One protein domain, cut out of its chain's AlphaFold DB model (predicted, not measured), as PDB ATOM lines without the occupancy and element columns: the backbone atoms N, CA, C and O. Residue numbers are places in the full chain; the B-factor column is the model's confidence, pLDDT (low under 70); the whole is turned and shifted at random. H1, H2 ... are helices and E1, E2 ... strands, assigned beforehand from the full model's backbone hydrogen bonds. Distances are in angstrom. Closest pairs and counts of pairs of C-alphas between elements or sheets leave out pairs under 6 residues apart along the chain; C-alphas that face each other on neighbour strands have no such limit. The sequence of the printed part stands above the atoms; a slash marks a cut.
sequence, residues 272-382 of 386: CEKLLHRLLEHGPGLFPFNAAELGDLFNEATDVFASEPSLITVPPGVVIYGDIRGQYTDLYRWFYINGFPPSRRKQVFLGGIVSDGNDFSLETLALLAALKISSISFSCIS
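This is residues 272 to 382 of the 386 residues of an uncharacterized protein of Steinernema carpocapsae (UniProt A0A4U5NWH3). A tiny sheet of two parallel strands, E1 and E2, sits at one side of a helical body in which the long helix H4 runs through the middle. H1 and H2 cross H4 and pack on it, while H3, between the two strands along the chain, meets the beginning of H4 at a corner. The printed part has 111 residues, with four named helices and two named strands in the order H1 H2 E1 H3 E2 H4, and is mostly helix. It is compact, with a radius of gyration of the C-alphas of 13.7 A, and rounded, spanning 35 by 28 by 26 A.

Look first at E1, residues 319 to 321, 6.7 A long, and E2, residues 347 to 349, 6.9 A. H3 takes residues 328 to 338, 15.4 A. Find C-alpha 361 at (-15.436, -29.794, 45.458); from there H4 runs 32.8 A to C-alpha 382 at (11.385, -43.482, 32.397). H1, residues 273 to 282, begins at C-alpha 273, (-1.170, -43.630, 47.496), and is 14.2 A long; H2, residues 291 to 307, is 24.5 A.

E1 and E2 are parallel, with N 321 and O 348 2.8 A apart, within hydrogen-bond range. E1, H3 and E2 form a strand-helix-strand unit, two parallel neighbour strands with a helix between, its crossover right-handed. H3 and H4 touch only at their ends, closest at C-alphas 328 and 364, 5.2 A. H4 is the hub: its residues 367 to 374 touch H1, closest at C-alphas 370 and 276, 5.6 A, at a steep tilt of 48 degrees, opposite ways. Its residues 366 to 373 touch H2, closest at C-alphas 369 and 301, 5.9 A, at a steep tilt of 50 degrees, the same way. Every O i to N i+4 pair is within hydrogen-bond range in H2 and H3, against 5 of 6 in H1 and 13 of 18 in H4.

The farthest C-alphas, those of Gly 357 and Ser 382, are 41.1 A apart. The printed part has no cut; the links H2 to E1 and E2 to H4 are long, and residues 306 to 311, of which 306 and 307 belong to H2, stand free. Look for pLDDT under 70 at residues 272, 341 to 345, 356 to 357 and 375 to 382.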
ATOM      1  N   CYS A 272      -0.047 -40.641  50.394       69.00
ATOM      2  CA  CYS A 272      -1.026 -40.241  49.394       69.00
ATOM      3  C   CYS A 272      -1.521 -41.402  48.511       69.00
ATOM      4  O   CYS A 272      -2.710 -41.444  48.203       69.00
ATOM      5  N   GLU A 273      -0.700 -42.411  48.190       73.19
ATOM      6  CA  GLU A 273      -1.170 -43.630  47.496       73.19
ATOM      7  C   GLU A 273      -2.254 -44.364  48.309       73.19
ATOM      8  O   GLU A 273      -3.286 -44.772  47.772       73.19
ATOM      9  N   LYS A 274      -2.088 -44.452  49.637       76.00
ATOM     10  CA  LYS A 274      -3.099 -45.031  50.550       76.00
ATOM     11  C   LYS A 274      -4.394 -44.209  50.622       76.00
ATOM     12  O   LYS A 274      -5.435 -44.733  51.022       76.00
ATOM     13  N   LEU A 275      -4.340 -42.917  50.301       79.81
ATOM     14  CA  LEU A 275      -5.518 -42.056  50.193       79.81
ATOM     15  C   LEU A 275      -6.193 -42.232  48.823       79.81
ATOM     16  O   LEU A 275      -7.409 -42.399  48.781       79.81
ATOM     17  N   LEU A 276      -5.417 -42.314  47.736       84.25
ATOM     18  CA  LEU A 276      -5.916 -42.595  46.385       84.25
ATOM     19  C   LEU A 276      -6.707 -43.908  46.322       84.25
ATOM     20  O   LEU A 276      -7.825 -43.919  45.811       84.25
ATOM     21  N   HIS A 277      -6.167 -44.996  46.880       79.75
ATOM     22  CA  HIS A 277      -6.868 -46.283  46.910       79.75
ATOM     23  C   HIS A 277      -8.210 -46.192  47.650       79.75
ATOM     24  O   HIS A 277      -9.226 -46.601  47.096       79.75
ATOM     25  N   ARG A 278      -8.249 -45.570  48.839       79.81
ATOM     26  CA  ARG A 278      -9.503 -45.376  49.589       79.81
ATOM     27  C   ARG A 278     -10.513 -44.507  48.836       79.81
ATOM     28  O   ARG A 278     -11.698 -44.815  48.879       79.81
ATOM     29  N   LEU A 279     -10.072 -43.452  48.145       78.38
ATOM     30  CA  LEU A 279     -10.952 -42.611  47.323       78.38
ATOM     31  C   LEU A 279     -11.579 -43.412  46.173       78.38
ATOM     32  O   LEU A 279     -12.786 -43.326  45.967       78.38
ATOM     33  N   LEU A 280     -10.779 -44.219  45.467       82.62
ATOM     34  CA  LEU A 280     -11.243 -45.050  44.351       82.62
ATOM     35  C   LEU A 280     -12.162 -46.200  44.802       82.62
ATOM     36  O   LEU A 280     -13.151 -46.475  44.128       82.62
ATOM     37  N   GLU A 281     -11.864 -46.846  45.934       74.06
ATOM     38  CA  GLU A 281     -12.695 -47.908  46.529       74.06
ATOM     39  C   GLU A 281     -14.025 -47.376  47.083       74.06
ATOM     40  O   GLU A 281     -15.057 -48.030  46.944       74.06
ATOM     41  N   HIS A 282     -14.015 -46.183  47.686       76.38
ATOM     42  CA  HIS A 282     -15.221 -45.502  48.162       76.38
ATOM     43  C   HIS A 282     -16.101 -45.004  47.004       76.38
ATOM     44  O   HIS A 282     -17.330 -45.024  47.087       76.38
ATOM     45  N   GLY A 283     -15.475 -44.567  45.908       73.62
ATOM     46  CA  GLY A 283     -16.165 -44.071  44.727       73.62
ATOM     47  C   GLY A 283     -16.837 -42.701  44.929       73.62
ATOM     48  O   GLY A 283     -16.500 -41.957  45.860       73.62
ATOM     49  N   PRO A 284     -17.776 -42.327  44.038       76.25
ATOM     50  CA  PRO A 284     -18.366 -40.993  44.009       76.25
ATOM     51  C   PRO A 284     -19.387 -40.780  45.142       76.25
ATOM     52  O   PRO A 284     -20.561 -41.131  45.024       76.25
ATOM     53  N   GLY A 285     -18.933 -40.153  46.225       74.94
ATOM     54  CA  GLY A 285     -19.714 -39.751  47.396       74.94
ATOM     55  C   GLY A 285     -18.863 -38.914  48.359       74.94
ATOM     56  O   GLY A 285     -17.682 -38.711  48.089       74.94
ATOM     57  N   LEU A 286     -19.453 -38.441  49.464       77.06
ATOM     58  CA  LEU A 286     -18.745 -37.657  50.489       77.06
ATOM     59  C   LEU A 286     -17.667 -38.518  51.154       77.06
ATOM     60  O   LEU A 286     -17.986 -39.603  51.642       77.06
ATOM     61  N   PHE A 287     -16.423 -38.045  51.199       79.69
ATOM     62  CA  PHE A 287     -15.293 -38.811  51.723       79.69
ATOM     63  C   PHE A 287     -14.797 -38.254  53.072       79.69
ATOM     64  O   PHE A 287     -14.488 -37.065  53.176       79.69
ATOM     65  N   PRO A 288     -14.655 -39.087  54.122       82.38
ATOM     66  CA  PRO A 288     -14.175 -38.642  55.429       82.38
ATOM     67  C   PRO A 288     -12.651 -38.420  55.424       82.38
ATOM     68  O   PRO A 288     -11.869 -39.291  55.810       82.38
ATOM     69  N   PHE A 289     -12.217 -37.235  54.987       81.12
ATOM     70  CA  PHE A 289     -10.809 -36.836  55.008       81.12
ATOM     71  C   PHE A 289     -10.273 -36.627  56.429       81.12
ATOM     72  O   PHE A 289     -10.875 -35.940  57.253       81.12
ATOM     73  N   ASN A 290      -9.063 -37.126  56.682       84.75
ATOM     74  CA  ASN A 290      -8.231 -36.661  57.787       84.75
ATOM     75  C   ASN A 290      -7.478 -35.399  57.334       84.75
ATOM     76  O   ASN A 290      -6.726 -35.453  56.360       84.75
ATOM     77  N   ALA A 291      -7.636 -34.283  58.052       84.19
ATOM     78  CA  ALA A 291      -7.012 -33.002  57.708       84.19
ATOM     79  C   ALA A 291      -5.480 -33.089  57.542       84.19
ATOM     80  O   ALA A 291      -4.924 -32.424  56.672       84.19
ATOM     81  N   ALA A 292      -4.800 -33.951  58.308       82.38
ATOM     82  CA  ALA A 292      -3.357 -34.160  58.172       82.38
ATOM     83  C   ALA A 292      -2.975 -34.964  56.913       82.38
ATOM     84  O   ALA A 292      -1.918 -34.740  56.338       82.38
ATOM     85  N   GLU A 293      -3.815 -35.902  56.464       82.06
ATOM     86  CA  GLU A 293      -3.587 -36.645  55.210       82.06
ATOM     87  C   GLU A 293      -3.862 -35.765  53.985       82.06
ATOM     88  O   GLU A 293      -3.174 -35.869  52.975       82.06
ATOM     89  N   LEU A 294      -4.852 -34.878  54.100       85.38
ATOM     90  CA  LEU A 294      -5.235 -33.903  53.084       85.38
ATOM     91  C   LEU A 294      -4.197 -32.774  52.935       85.38
ATOM     92  O   LEU A 294      -3.899 -32.363  51.817       85.38
ATOM     93  N   GLY A 295      -3.624 -32.300  54.046       87.06
ATOM     94  CA  GLY A 295      -2.532 -31.324  54.034       87.06
ATOM     95  C   GLY A 295      -1.282 -31.872  53.345       87.06
ATOM     96  O   GLY A 295      -0.769 -31.243  52.424       87.06
ATOM     97  N   ASP A 296      -0.847 -33.080  53.719       85.50
ATOM     98  CA  ASP A 296       0.299 -33.741  53.081       85.50
ATOM     99  C   ASP A 296       0.076 -33.958  51.575       85.50
ATOM    100  O   ASP A 296       0.980 -33.704  50.781       85.50
ATOM    101  N   LEU A 297      -1.143 -34.350  51.174       87.12
ATOM    102  CA  LEU A 297      -1.527 -34.503  49.768       87.12
ATOM    103  C   LEU A 297      -1.357 -33.204  48.971       87.12
ATOM    104  O   LEU A 297      -0.832 -33.232  47.860       87.12
ATOM    105  N   PHE A 298      -1.811 -32.070  49.507       90.00
ATOM    106  CA  PHE A 298      -1.701 -30.792  48.801       90.00
ATOM    107  C   PHE A 298      -0.293 -30.192  48.857       90.00
ATOM    108  O   PHE A 298       0.086 -29.506  47.909       90.00
ATOM    109  N   ASN A 299       0.511 -30.507  49.876       87.50
ATOM    110  CA  ASN A 299       1.938 -30.177  49.890       87.50
ATOM    111  C   ASN A 299       2.679 -30.934  48.769       87.50
ATOM    112  O   ASN A 299       3.255 -30.299  47.890       87.50
ATOM    113  N   GLU A 300       2.559 -32.268  48.717       85.88
ATOM    114  CA  GLU A 300       3.197 -33.108  47.685       85.88
ATOM    115  C   GLU A 300       2.708 -32.743  46.267       85.88
ATOM    116  O   GLU A 300       3.493 -32.715  45.318       85.88
ATOM    117  N   ALA A 301       1.429 -32.377  46.114       87.25
ATOM    118  CA  ALA A 301       0.901 -31.857  44.852       87.25
ATOM    119  C   ALA A 301       1.486 -30.482  44.481       87.25
ATOM    120  O   ALA A 301       1.707 -30.220  43.299       87.25
ATOM    121  N   THR A 302       1.739 -29.605  45.457       89.94
ATOM    122  CA  THR A 302       2.320 -28.274  45.220       89.94
ATOM    123  C   THR A 302       3.770 -28.383  44.762       89.94
ATOM    124  O   THR A 302       4.124 -27.755  43.766       89.94
ATOM    125  N   ASP A 303       4.573 -29.235  45.404       86.94
ATOM    126  CA  ASP A 303       5.951 -29.524  44.980       86.94
ATOM    127  C   ASP A 303       5.983 -30.093  43.549       86.94
ATOM    128  O   ASP A 303       6.769 -29.662  42.703       86.94
ATOM    129  N   VAL A 304       5.052 -31.007  43.243       86.25
ATOM    130  CA  VAL A 304       4.823 -31.537  41.894       86.25
ATOM    131  C   VAL A 304       4.522 -30.425  40.884       86.25
ATOM    132  O   VAL A 304       5.203 -30.348  39.862       86.25
ATOM    133  N   PHE A 305       3.543 -29.552  41.142       87.12
ATOM    134  CA  PHE A 305       3.187 -28.482  40.204       87.12
ATOM    135  C   PHE A 305       4.282 -27.412  40.082       87.12
ATOM    136  O   PHE A 305       4.445 -26.847  39.004       87.12
ATOM    137  N   ALA A 306       5.066 -27.167  41.135       88.38
ATOM    138  CA  ALA A 306       6.219 -26.267  41.101       88.38
ATOM    139  C   ALA A 306       7.392 -26.816  40.264       88.38
ATOM    140  O   ALA A 306       8.197 -26.036  39.757       88.38
ATOM    141  N   SER A 307       7.484 -28.141  40.093       88.56
ATOM    142  CA  SER A 307       8.487 -28.783  39.227       88.56
ATOM    143  C   SER A 307       8.125 -28.788  37.734       88.56
ATOM    144  O   SER A 307       8.987 -29.062  36.896       88.56
ATOM    145  N   GLU A 308       6.873 -28.486  37.375       86.38
ATOM    146  CA  GLU A 308       6.398 -28.522  35.990       86.38
ATOM    147  C   GLU A 308       6.456 -27.146  35.298       86.38
ATOM    148  O   GLU A 308       6.226 -26.109  35.925       86.38
ATOM    149  N   PRO A 309       6.734 -27.096  33.981       90.38
ATOM    150  CA  PRO A 309       6.768 -25.838  33.244       90.38
ATOM    151  C   PRO A 309       5.363 -25.241  33.104       90.38
ATOM    152  O   PRO A 309       4.410 -25.934  32.753       90.38
ATOM    153  N   SER A 310       5.251 -23.918  33.257       89.38
ATOM    154  CA  SER A 310       3.978 -23.183  33.144       89.38
ATOM    155  C   SER A 310       3.292 -23.307  31.772       89.38
ATOM    156  O   SER A 310       2.108 -23.005  31.647       89.38
ATOM    157  N   LEU A 311       4.023 -23.755  30.743       90.44
ATOM    158  CA  LEU A 311       3.491 -24.162  29.445       90.44
ATOM    159  C   LEU A 311       3.749 -25.663  29.241       90.44
ATOM    160  O   LEU A 311       4.846 -26.070  28.859       90.44
ATOM    161  N   ILE A 312       2.725 -26.481  29.484       87.06
ATOM    162  CA  ILE A 312       2.810 -27.941  29.363       87.06
ATOM    163  C   ILE A 312       2.579 -28.356  27.903       87.06
ATOM    164  O   ILE A 312       1.498 -28.151  27.348       87.06
ATOM    165  N   THR A 313       3.573 -28.992  27.283       86.38
ATOM    166  CA  THR A 313       3.440 -29.622  25.963       86.38
ATOM    167  C   THR A 313       2.903 -31.049  26.108       86.38
ATOM    168  O   THR A 313       3.416 -31.849  26.891       86.38
ATOM    169  N   VAL A 314       1.843 -31.390  25.366       84.56
ATOM    170  CA  VAL A 314       1.155 -32.689  25.489       84.56
ATOM    171  C   VAL A 314       1.054 -33.366  24.117       84.56
ATOM    172  O   VAL A 314       0.603 -32.723  23.167       84.56
ATOM    173  N   PRO A 315       1.457 -34.645  23.975       79.12
ATOM    174  CA  PRO A 315       1.371 -35.361  22.704       79.12
ATOM    175  C   PRO A 315      -0.088 -35.638  22.278       79.12
ATOM    176  O   PRO A 315      -0.989 -35.677  23.124       79.12
ATOM    177  N   PRO A 316      -0.339 -35.868  20.973       81.38
ATOM    178  CA  PRO A 316      -1.669 -36.194  20.459       81.38
ATOM    179  C   PRO A 316      -2.226 -37.499  21.054       81.38
ATOM    180  O   PRO A 316      -1.486 -38.368  21.511       81.38
ATOM    181  N   GLY A 317      -3.556 -37.641  21.043       83.19
ATOM    182  CA  GLY A 317      -4.266 -38.723  21.747       83.19
ATOM    183  C   GLY A 317      -4.687 -38.376  23.183       83.19
ATOM    184  O   GLY A 317      -5.143 -39.249  23.925       83.19
ATOM    185  N   VAL A 318      -4.548 -37.105  23.571       85.50
ATOM    186  CA  VAL A 318      -5.027 -36.535  24.837       85.50
ATOM    187  C   VAL A 318      -6.558 -36.402  24.878       85.50
ATOM    188  O   VAL A 318      -7.195 -36.101  23.871       85.50
ATOM    189  N   VAL A 319      -7.147 -36.589  26.062       86.62
ATOM    190  CA  VAL A 319      -8.521 -36.167  26.381       86.62
ATOM    191  C   VAL A 319      -8.463 -34.861  27.172       86.62
ATOM    192  O   VAL A 319      -7.730 -34.770  28.156       86.62
ATOM    193  N   ILE A 320      -9.231 -33.858  26.743       89.31
ATOM    194  CA  ILE A 320      -9.291 -32.538  27.378       89.31
ATOM    195  C   ILE A 320     -10.633 -32.394  28.097       89.31
ATOM    196  O   ILE A 320     -11.687 -32.604  27.495       89.31
ATOM    197  N   TYR A 321     -10.585 -32.016  29.371       88.94
ATOM    198  CA  TYR A 321     -11.740 -31.736  30.215       88.94
ATOM    199  C   TYR A 321     -11.844 -30.239  30.502       88.94
ATOM    200  O   TYR A 321     -10.845 -29.579  30.799       88.94
ATOM    201  N   GLY A 322     -13.066 -29.719  30.416       88.50
ATOM    202  CA  GLY A 322     -13.391 -28.354  30.813       88.50
ATOM    203  C   GLY A 322     -13.678 -28.226  32.310       88.50
ATOM    204  O   GLY A 322     -13.188 -28.997  33.129       88.50
ATOM    205  N   ASP A 323     -14.506 -27.236  32.620       89.06
ATOM    206  CA  ASP A 323     -14.999 -26.878  33.951       89.06
ATOM    207  C   ASP A 323     -15.790 -28.032  34.614       89.06
ATOM    208  O   ASP A 323     -16.650 -28.641  33.973       89.06
ATOM    209  N   ILE A 324     -15.497 -28.339  35.885       87.56
ATOM    210  CA  ILE A 324     -16.067 -29.474  36.648       87.56
ATOM    211  C   ILE A 324     -16.958 -28.995  37.804       87.56
ATOM    212  O   ILE A 324     -17.938 -29.656  38.137       87.56
ATOM    213  N   ARG A 325     -16.623 -27.869  38.445       87.31
ATOM    214  CA  ARG A 325     -17.343 -27.267  39.587       87.31
ATOM    215  C   ARG A 325     -17.679 -28.248  40.711       87.31
ATOM    216  O   ARG A 325     -18.786 -28.212  41.242       87.31
ATOM    217  N   GLY A 326     -16.769 -29.164  41.040       83.12
ATOM    218  CA  GLY A 326     -16.995 -30.203  42.047       83.12
ATOM    219  C   GLY A 326     -17.985 -31.310  41.648       83.12
ATOM    220  O   GLY A 326     -18.517 -31.983  42.526       83.12
ATOM    221  N   GLN A 327     -18.309 -31.510  40.364       83.94
ATOM    222  CA  GLN A 327     -19.189 -32.600  39.899       83.94
ATOM    223  C   GLN A 327     -18.495 -33.978  39.967       83.94
ATOM    224  O   GLN A 327     -18.241 -34.639  38.959       83.94
ATOM    225  N   TYR A 328     -18.196 -34.426  41.187       85.69
ATOM    226  CA  TYR A 328     -17.437 -35.643  41.488       85.69
ATOM    227  C   TYR A 328     -18.053 -36.909  40.865       85.69
ATOM    228  O   TYR A 328     -17.341 -37.759  40.331       85.69
ATOM    229  N   THR A 329     -19.387 -37.004  40.832       83.31
ATOM    230  CA  THR A 329     -20.125 -38.091  40.160       83.31
ATOM    231  C   THR A 329     -19.836 -38.194  38.669       83.31
ATOM    232  O   THR A 329     -19.803 -39.295  38.116       83.31
ATOM    233  N   ASP A 330     -19.637 -37.059  38.007       85.00
ATOM    234  CA  ASP A 330     -19.469 -36.978  36.561       85.00
ATOM    235  C   ASP A 330     -17.999 -37.103  36.160       85.00
ATOM    236  O   ASP A 330     -17.706 -37.749  35.154       85.00
ATOM    237  N   LEU A 331     -17.073 -36.697  37.035       85.25
ATOM    238  CA  LEU A 331     -15.657 -37.054  36.925       85.25
ATOM    239  C   LEU A 331     -15.446 -38.581  36.878       85.25
ATOM    240  O   LEU A 331     -14.751 -39.075  35.987       85.25
ATOM    241  N   TYR A 332     -16.108 -39.354  37.751       83.12
ATOM    242  CA  TYR A 332     -16.060 -40.826  37.691       83.12
ATOM    243  C   TYR A 332     -16.668 -41.391  36.400       83.12
ATOM    244  O   TYR A 332     -16.139 -42.354  35.842       83.12
ATOM    245  N   ARG A 333     -17.754 -40.796  35.884       81.88
ATOM    246  CA  ARG A 333     -18.353 -41.202  34.598       81.88
ATOM    247  C   ARG A 333     -17.395 -40.945  33.434       81.88
ATOM    248  O   ARG A 333     -17.249 -41.806  32.568       81.88
ATOM    249  N   TRP A 334     -16.703 -39.807  33.427       81.75
ATOM    250  CA  TRP A 334     -15.694 -39.489  32.418       81.75
ATOM    251  C   TRP A 334     -14.474 -40.413  32.504       81.75
ATOM    252  O   TRP A 334     -14.044 -40.917  31.466       81.75
ATOM    253  N   PHE A 335     -13.976 -40.736  33.702       82.44
ATOM    254  CA  PHE A 335     -12.921 -41.744  33.872       82.44
ATOM    255  C   PHE A 335     -13.366 -43.156  33.466       82.44
ATOM    256  O   PHE A 335     -12.574 -43.897  32.887       82.44
ATOM    257  N   TYR A 336     -14.630 -43.532  33.673       79.38
ATOM    258  CA  TYR A 336     -15.155 -44.810  33.181       79.38
ATOM    259  C   TYR A 336     -15.171 -44.877  31.641       79.38
ATOM    260  O   TYR A 336     -14.750 -45.875  31.056       79.38
ATOM    261  N   ILE A 337     -15.596 -43.794  30.976       76.94
ATOM    262  CA  ILE A 337     -15.682 -43.701  29.507       76.94
ATOM    263  C   ILE A 337     -14.292 -43.608  28.853       76.94
ATOM    264  O   ILE A 337     -14.008 -44.320  27.890       76.94
ATOM    265  N   ASN A 338     -13.417 -42.738  29.364       77.00
ATOM    266  CA  ASN A 338     -12.110 -42.445  28.763       77.00
ATOM    267  C   ASN A 338     -10.979 -43.354  29.271       77.00
ATOM    268  O   ASN A 338      -9.932 -43.457  28.628       77.00
ATOM    269  N   GLY A 339     -11.201 -44.038  30.395       73.81
ATOM    270  CA  GLY A 339     -10.194 -44.762  31.161       73.81
ATOM    271  C   GLY A 339      -9.622 -43.935  32.310       73.81
ATOM    272  O   GLY A 339      -9.239 -42.778  32.132       73.81
ATOM    273  N   PHE A 340      -9.500 -44.566  33.475       72.56
ATOM    274  CA  PHE A 340      -8.752 -44.011  34.598       72.56
ATOM    275  C   PHE A 340      -7.272 -43.806  34.212       72.56
ATOM    276  O   PHE A 340      -6.705 -44.637  33.488       72.56
ATOM    277  N   PRO A 341      -6.625 -42.722  34.675       65.06
ATOM    278  CA  PRO A 341      -5.172 -42.595  34.618       65.06
ATOM    279  C   PRO A 341      -4.481 -43.733  35.400       65.06
ATOM    280  O   PRO A 341      -5.056 -44.223  36.371       65.06
ATOM    281  N   PRO A 342      -3.253 -44.144  35.029       52.56
ATOM    282  CA  PRO A 342      -2.468 -43.683  33.879       52.56
ATOM    283  C   PRO A 342      -2.765 -44.451  32.572       52.56
ATOM    284  O   PRO A 342      -2.331 -44.037  31.500       52.56
ATOM    285  N   SER A 343      -3.488 -45.571  32.643       51.94
ATOM    286  CA  SER A 343      -3.301 -46.721  31.741       51.94
ATOM    287  C   SER A 343      -3.978 -46.664  30.365       51.94
ATOM    288  O   SER A 343      -3.927 -47.658  29.642       51.94
ATOM    289  N   ARG A 344      -4.661 -45.569  29.991       54.25
ATOM    290  CA  ARG A 344      -5.489 -45.531  28.761       54.25
ATOM    291  C   ARG A 344      -5.219 -44.359  27.821       54.25
ATOM    292  O   ARG A 344      -5.014 -44.584  26.632       54.25
ATOM    293  N   ARG A 345      -5.231 -43.121  28.326       64.06
ATOM    294  CA  ARG A 345      -4.930 -41.883  27.578       64.06
ATOM    295  C   ARG A 345      -4.359 -40.822  28.515       64.06
ATOM    296  O   ARG A 345      -4.727 -40.782  29.691       64.06
ATOM    297  N   LYS A 346      -3.519 -39.925  27.981       79.31
ATOM    298  CA  LYS A 346      -3.154 -38.672  28.664       79.31
ATOM    299  C   LYS A 346      -4.407 -37.804  28.819       79.31
ATOM    300  O   LYS A 346      -5.273 -37.801  27.945       79.31
ATOM    301  N   GLN A 347      -4.513 -37.106  29.943       84.00
ATOM    302  CA  GLN A 347      -5.708 -36.365  30.346       84.00
ATOM    303  C   GLN A 347      -5.295 -34.976  30.837       84.00
ATOM    304  O   GLN A 347      -4.351 -34.860  31.617       84.00
ATOM    305  N   VAL A 348      -5.967 -33.939  30.339       88.88
ATOM    306  CA  VAL A 348      -5.696 -32.524  30.637       88.88
ATOM    307  C   VAL A 348      -6.972 -31.879  31.155       88.88
ATOM    308  O   VAL A 348      -8.033 -32.049  30.562       88.88
ATOM    309  N   PHE A 349      -6.856 -31.120  32.238       90.56
ATOM    310  CA  PHE A 349      -7.950 -30.371  32.850       90.56
ATOM    311  C   PHE A 349      -7.682 -28.876  32.674       90.56
ATOM    312  O   PHE A 349      -6.596 -28.410  33.008       90.56
ATOM    313  N   LEU A 350      -8.654 -28.129  32.149       88.88
ATOM    314  CA  LEU A 350      -8.500 -26.700  31.833       88.88
ATOM    315  C   LEU A 350      -8.747 -25.755  33.029       88.88
ATOM    316  O   LEU A 350      -8.761 -24.539  32.855       88.88
ATOM    317  N   GLY A 351      -8.953 -26.297  34.232       85.88
ATOM    318  CA  GLY A 351      -9.330 -25.549  35.433       85.88
ATOM    319  C   GLY A 351     -10.788 -25.791  35.828       85.88
ATOM    320  O   GLY A 351     -11.374 -26.805  35.456       85.88
ATOM    321  N   GLY A 352     -11.368 -24.889  36.629       85.56
ATOM    322  CA  GLY A 352     -12.762 -25.013  37.079       85.56
ATOM    323  C   GLY A 352     -13.030 -26.248  37.954       85.56
ATOM    324  O   GLY A 352     -14.096 -26.845  37.883       85.56
ATOM    325  N   ILE A 353     -12.053 -26.699  38.744       86.19
ATOM    326  CA  ILE A 353     -12.178 -27.941  39.533       86.19
ATOM    327  C   ILE A 353     -13.133 -27.759  40.728       86.19
ATOM    328  O   ILE A 353     -13.920 -28.654  41.036       86.19
ATOM    329  N   VAL A 354     -13.081 -26.589  41.369       88.19
ATOM    330  CA  VAL A 354     -13.810 -26.216  42.594       88.19
ATOM    331  C   VAL A 354     -14.875 -25.168  42.263       88.19
ATOM    332  O   VAL A 354     -14.678 -24.357  41.359       88.19
ATOM    333  N   SER A 355     -15.990 -25.161  42.998       84.56
ATOM    334  CA  SER A 355     -16.973 -24.072  42.967       84.56
ATOM    335  C   SER A 355     -17.557 -23.832  44.351       84.56
ATOM    336  O   SER A 355     -17.981 -24.777  45.019       84.56
ATOM    337  N   ASP A 356     -17.680 -22.562  44.731       67.81
ATOM    338  CA  ASP A 356     -18.471 -22.164  45.892       67.81
ATOM    339  C   ASP A 356     -19.907 -22.685  45.721       67.81
ATOM    340  O   ASP A 356     -20.514 -22.534  44.655       67.81
ATOM    341  N   GLY A 357     -20.434 -23.350  46.751       68.12
ATOM    342  CA  GLY A 357     -21.772 -23.950  46.728       68.12
ATOM    343  C   GLY A 357     -21.883 -25.365  46.137       68.12
ATOM    344  O   GLY A 357     -23.008 -25.803  45.900       68.12
ATOM    345  N   ASN A 358     -20.779 -26.096  45.919       74.88
ATOM    346  CA  ASN A 358     -20.831 -27.552  45.705       74.88
ATOM    347  C   ASN A 358     -19.976 -28.320  46.728       74.88
ATOM    348  O   ASN A 358     -18.744 -28.243  46.704       74.88
ATOM    349  N   ASP A 359     -20.663 -29.107  47.557       79.06
ATOM    350  CA  ASP A 359     -20.128 -29.903  48.666       79.06
ATOM    351  C   ASP A 359     -18.973 -30.835  48.248       79.06
ATOM    352  O   ASP A 359     -17.995 -30.954  48.978       79.06
ATOM    353  N   PHE A 360     -19.031 -31.436  47.050       85.56
ATOM    354  CA  PHE A 360     -18.036 -32.420  46.577       85.56
ATOM    355  C   PHE A 360     -16.799 -31.799  45.893       85.56
ATOM    356  O   PHE A 360     -16.028 -32.484  45.203       85.56
ATOM    357  N   SER A 361     -16.604 -30.483  46.026       86.06
ATOM    358  CA  SER A 361     -15.436 -29.794  45.458       86.06
ATOM    359  C   SER A 361     -14.115 -30.299  46.048       86.06
ATOM    360  O   SER A 361     -13.111 -30.353  45.335       86.06
ATOM    361  N   LEU A 362     -14.116 -30.706  47.322       89.00
ATOM    362  CA  LEU A 362     -12.920 -31.187  48.010       89.00
ATOM    363  C   LEU A 362     -12.489 -32.568  47.505       89.00
ATOM    364  O   LEU A 362     -11.327 -32.759  47.160       89.00
ATOM    365  N   GLU A 363     -13.430 -33.505  47.389       88.81
ATOM    366  CA  GLU A 363     -13.225 -34.838  46.825       88.81
ATOM    367  C   GLU A 363     -12.722 -34.770  45.383       88.81
ATOM    368  O   GLU A 363     -11.788 -35.481  45.007       88.81
ATOM    369  N   THR A 364     -13.306 -33.869  44.588       90.12
ATOM    370  CA  THR A 364     -12.906 -33.635  43.195       90.12
ATOM    371  C   THR A 364     -11.455 -33.160  43.112       90.12
ATOM    372  O   THR A 364     -10.677 -33.704  42.327       90.12
ATOM    373  N   LEU A 365     -11.058 -32.191  43.945       92.38
ATOM    374  CA  LEU A 365      -9.686 -31.683  43.980       92.38
ATOM    375  C   LEU A 365      -8.693 -32.724  44.522       92.38
ATOM    376  O   LEU A 365      -7.633 -32.927  43.929       92.38
ATOM    377  N   ALA A 366      -9.042 -33.418  45.609       90.06
ATOM    378  CA  ALA A 366      -8.191 -34.419  46.246       90.06
ATOM    379  C   ALA A 366      -7.936 -35.634  45.338       90.06
ATOM    380  O   ALA A 366      -6.794 -36.079  45.220       90.06
ATOM    381  N   LEU A 367      -8.956 -36.143  44.635       89.88
ATOM    382  CA  LEU A 367      -8.775 -37.243  43.683       89.88
ATOM    383  C   LEU A 367      -7.858 -36.840  42.520       89.88
ATOM    384  O   LEU A 367      -6.984 -37.617  42.134       89.88
ATOM    385  N   LEU A 368      -8.020 -35.630  41.975       91.12
ATOM    386  CA  LEU A 368      -7.174 -35.138  40.884       91.12
ATOM    387  C   LEU A 368      -5.722 -34.920  41.331       91.12
ATOM    388  O   LEU A 368      -4.808 -35.327  40.613       91.12
ATOM    389  N   ALA A 369      -5.499 -34.364  42.526       90.12
ATOM    390  CA  ALA A 369      -4.168 -34.231  43.123       90.12
ATOM    391  C   ALA A 369      -3.505 -35.602  43.363       90.12
ATOM    392  O   ALA A 369      -2.357 -35.819  42.972       90.12
ATOM    393  N   ALA A 370      -4.241 -36.565  43.922       88.38
ATOM    394  CA  ALA A 370      -3.731 -37.905  44.202       88.38
ATOM    395  C   ALA A 370      -3.389 -38.694  42.922       88.38
ATOM    396  O   ALA A 370      -2.336 -39.331  42.848       88.38
ATOM    397  N   LEU A 371      -4.230 -38.605  41.881       86.81
ATOM    398  CA  LEU A 371      -3.943 -39.173  40.556       86.81
ATOM    399  C   LEU A 371      -2.718 -38.513  39.903       86.81
ATOM    400  O   LEU A 371      -1.914 -39.202  39.273       86.81
ATOM    401  N   LYS A 372      -2.557 -37.194  40.062       86.25
ATOM    402  CA  LYS A 372      -1.417 -36.430  39.543       86.25
ATOM    403  C   LYS A 372      -0.100 -36.886  40.178       86.25
ATOM    404  O   LYS A 372       0.799 -37.269  39.431       86.25
ATOM    405  N   ILE A 373      -0.020 -36.936  41.510       84.88
ATOM    406  CA  ILE A 373       1.152 -37.434  42.255       84.88
ATOM    407  C   ILE A 373       1.487 -38.872  41.834       84.88
ATOM    408  O   ILE A 373       2.597 -39.149  41.378       84.88
ATOM    409  N   SER A 374       0.505 -39.781  41.891       77.50
ATOM    410  CA  SER A 374       0.700 -41.197  41.542       77.50
ATOM    411  C   SER A 374       1.205 -41.389  40.102       77.50
ATOM    412  O   SER A 374       2.027 -42.267  39.840       77.50
ATOM    413  N   SER A 375       0.795 -40.523  39.164       65.81
ATOM    414  CA  SER A 375       1.267 -40.573  37.773       65.81
ATOM    415  C   SER A 375       2.751 -40.223  37.587       65.81
ATOM    416  O   SER A 375       3.351 -40.662  36.603       65.81
ATOM    417  N   ILE A 376       3.363 -39.488  38.525       55.38
ATOM    418  CA  ILE A 376       4.751 -39.009  38.416       55.38
ATOM    419  C   ILE A 376       5.759 -40.051  38.913       55.38
ATOM    420  O   ILE A 376       6.817 -40.217  38.299       55.38
ATOM    421  N   SER A 377       5.382 -40.865  39.907       43.78
ATOM    422  CA  SER A 377       6.119 -42.081  40.290       43.78
ATOM    423  C   SER A 377       6.374 -43.020  39.102       43.78
ATOM    424  O   SER A 377       7.393 -43.709  39.071       43.78
ATOM    425  N   PHE A 378       5.490 -43.021  38.095       38.16
ATOM    426  CA  PHE A 378       5.691 -43.758  36.843       38.16
ATOM    427  C   PHE A 378       6.602 -43.033  35.837       38.16
ATOM    428  O   PHE A 378       7.373 -43.696  35.143       38.16
ATOM    429  N   SER A 379       6.556 -41.697  35.727       32.81
ATOM    430  CA  SER A 379       7.363 -40.970  34.732       32.81
ATOM    431  C   SER A 379       8.831 -40.806  35.126       32.81
ATOM    432  O   SER A 379       9.688 -40.978  34.261       32.81
ATOM    433  N   CYS A 380       9.157 -40.557  36.400       26.09
ATOM    434  CA  CYS A 380      10.555 -40.365  36.822       26.09
ATOM    435  C   CYS A 380      11.441 -41.609  36.610       26.09
ATOM    436  O   CYS A 380      12.653 -41.487  36.463       26.09
ATOM    437  N   ILE A 381      10.846 -42.806  36.540       30.19
ATOM    438  CA  ILE A 381      11.560 -44.055  36.220       30.19
ATOM    439  C   ILE A 381      11.918 -44.127  34.722       30.19
ATOM    440  O   ILE A 381      12.943 -44.704  34.358       30.19
ATOM    441  N   SER A 382      11.116 -43.510  33.845       30.53
ATOM    442  CA  SER A 382      11.385 -43.482  32.397       30.53
ATOM    443  C   SER A 382      12.497 -42.506  31.995       30.53
ATOM    444  O   SER A 382      13.176 -42.751  31.005       30.53
TER     445      SER A 382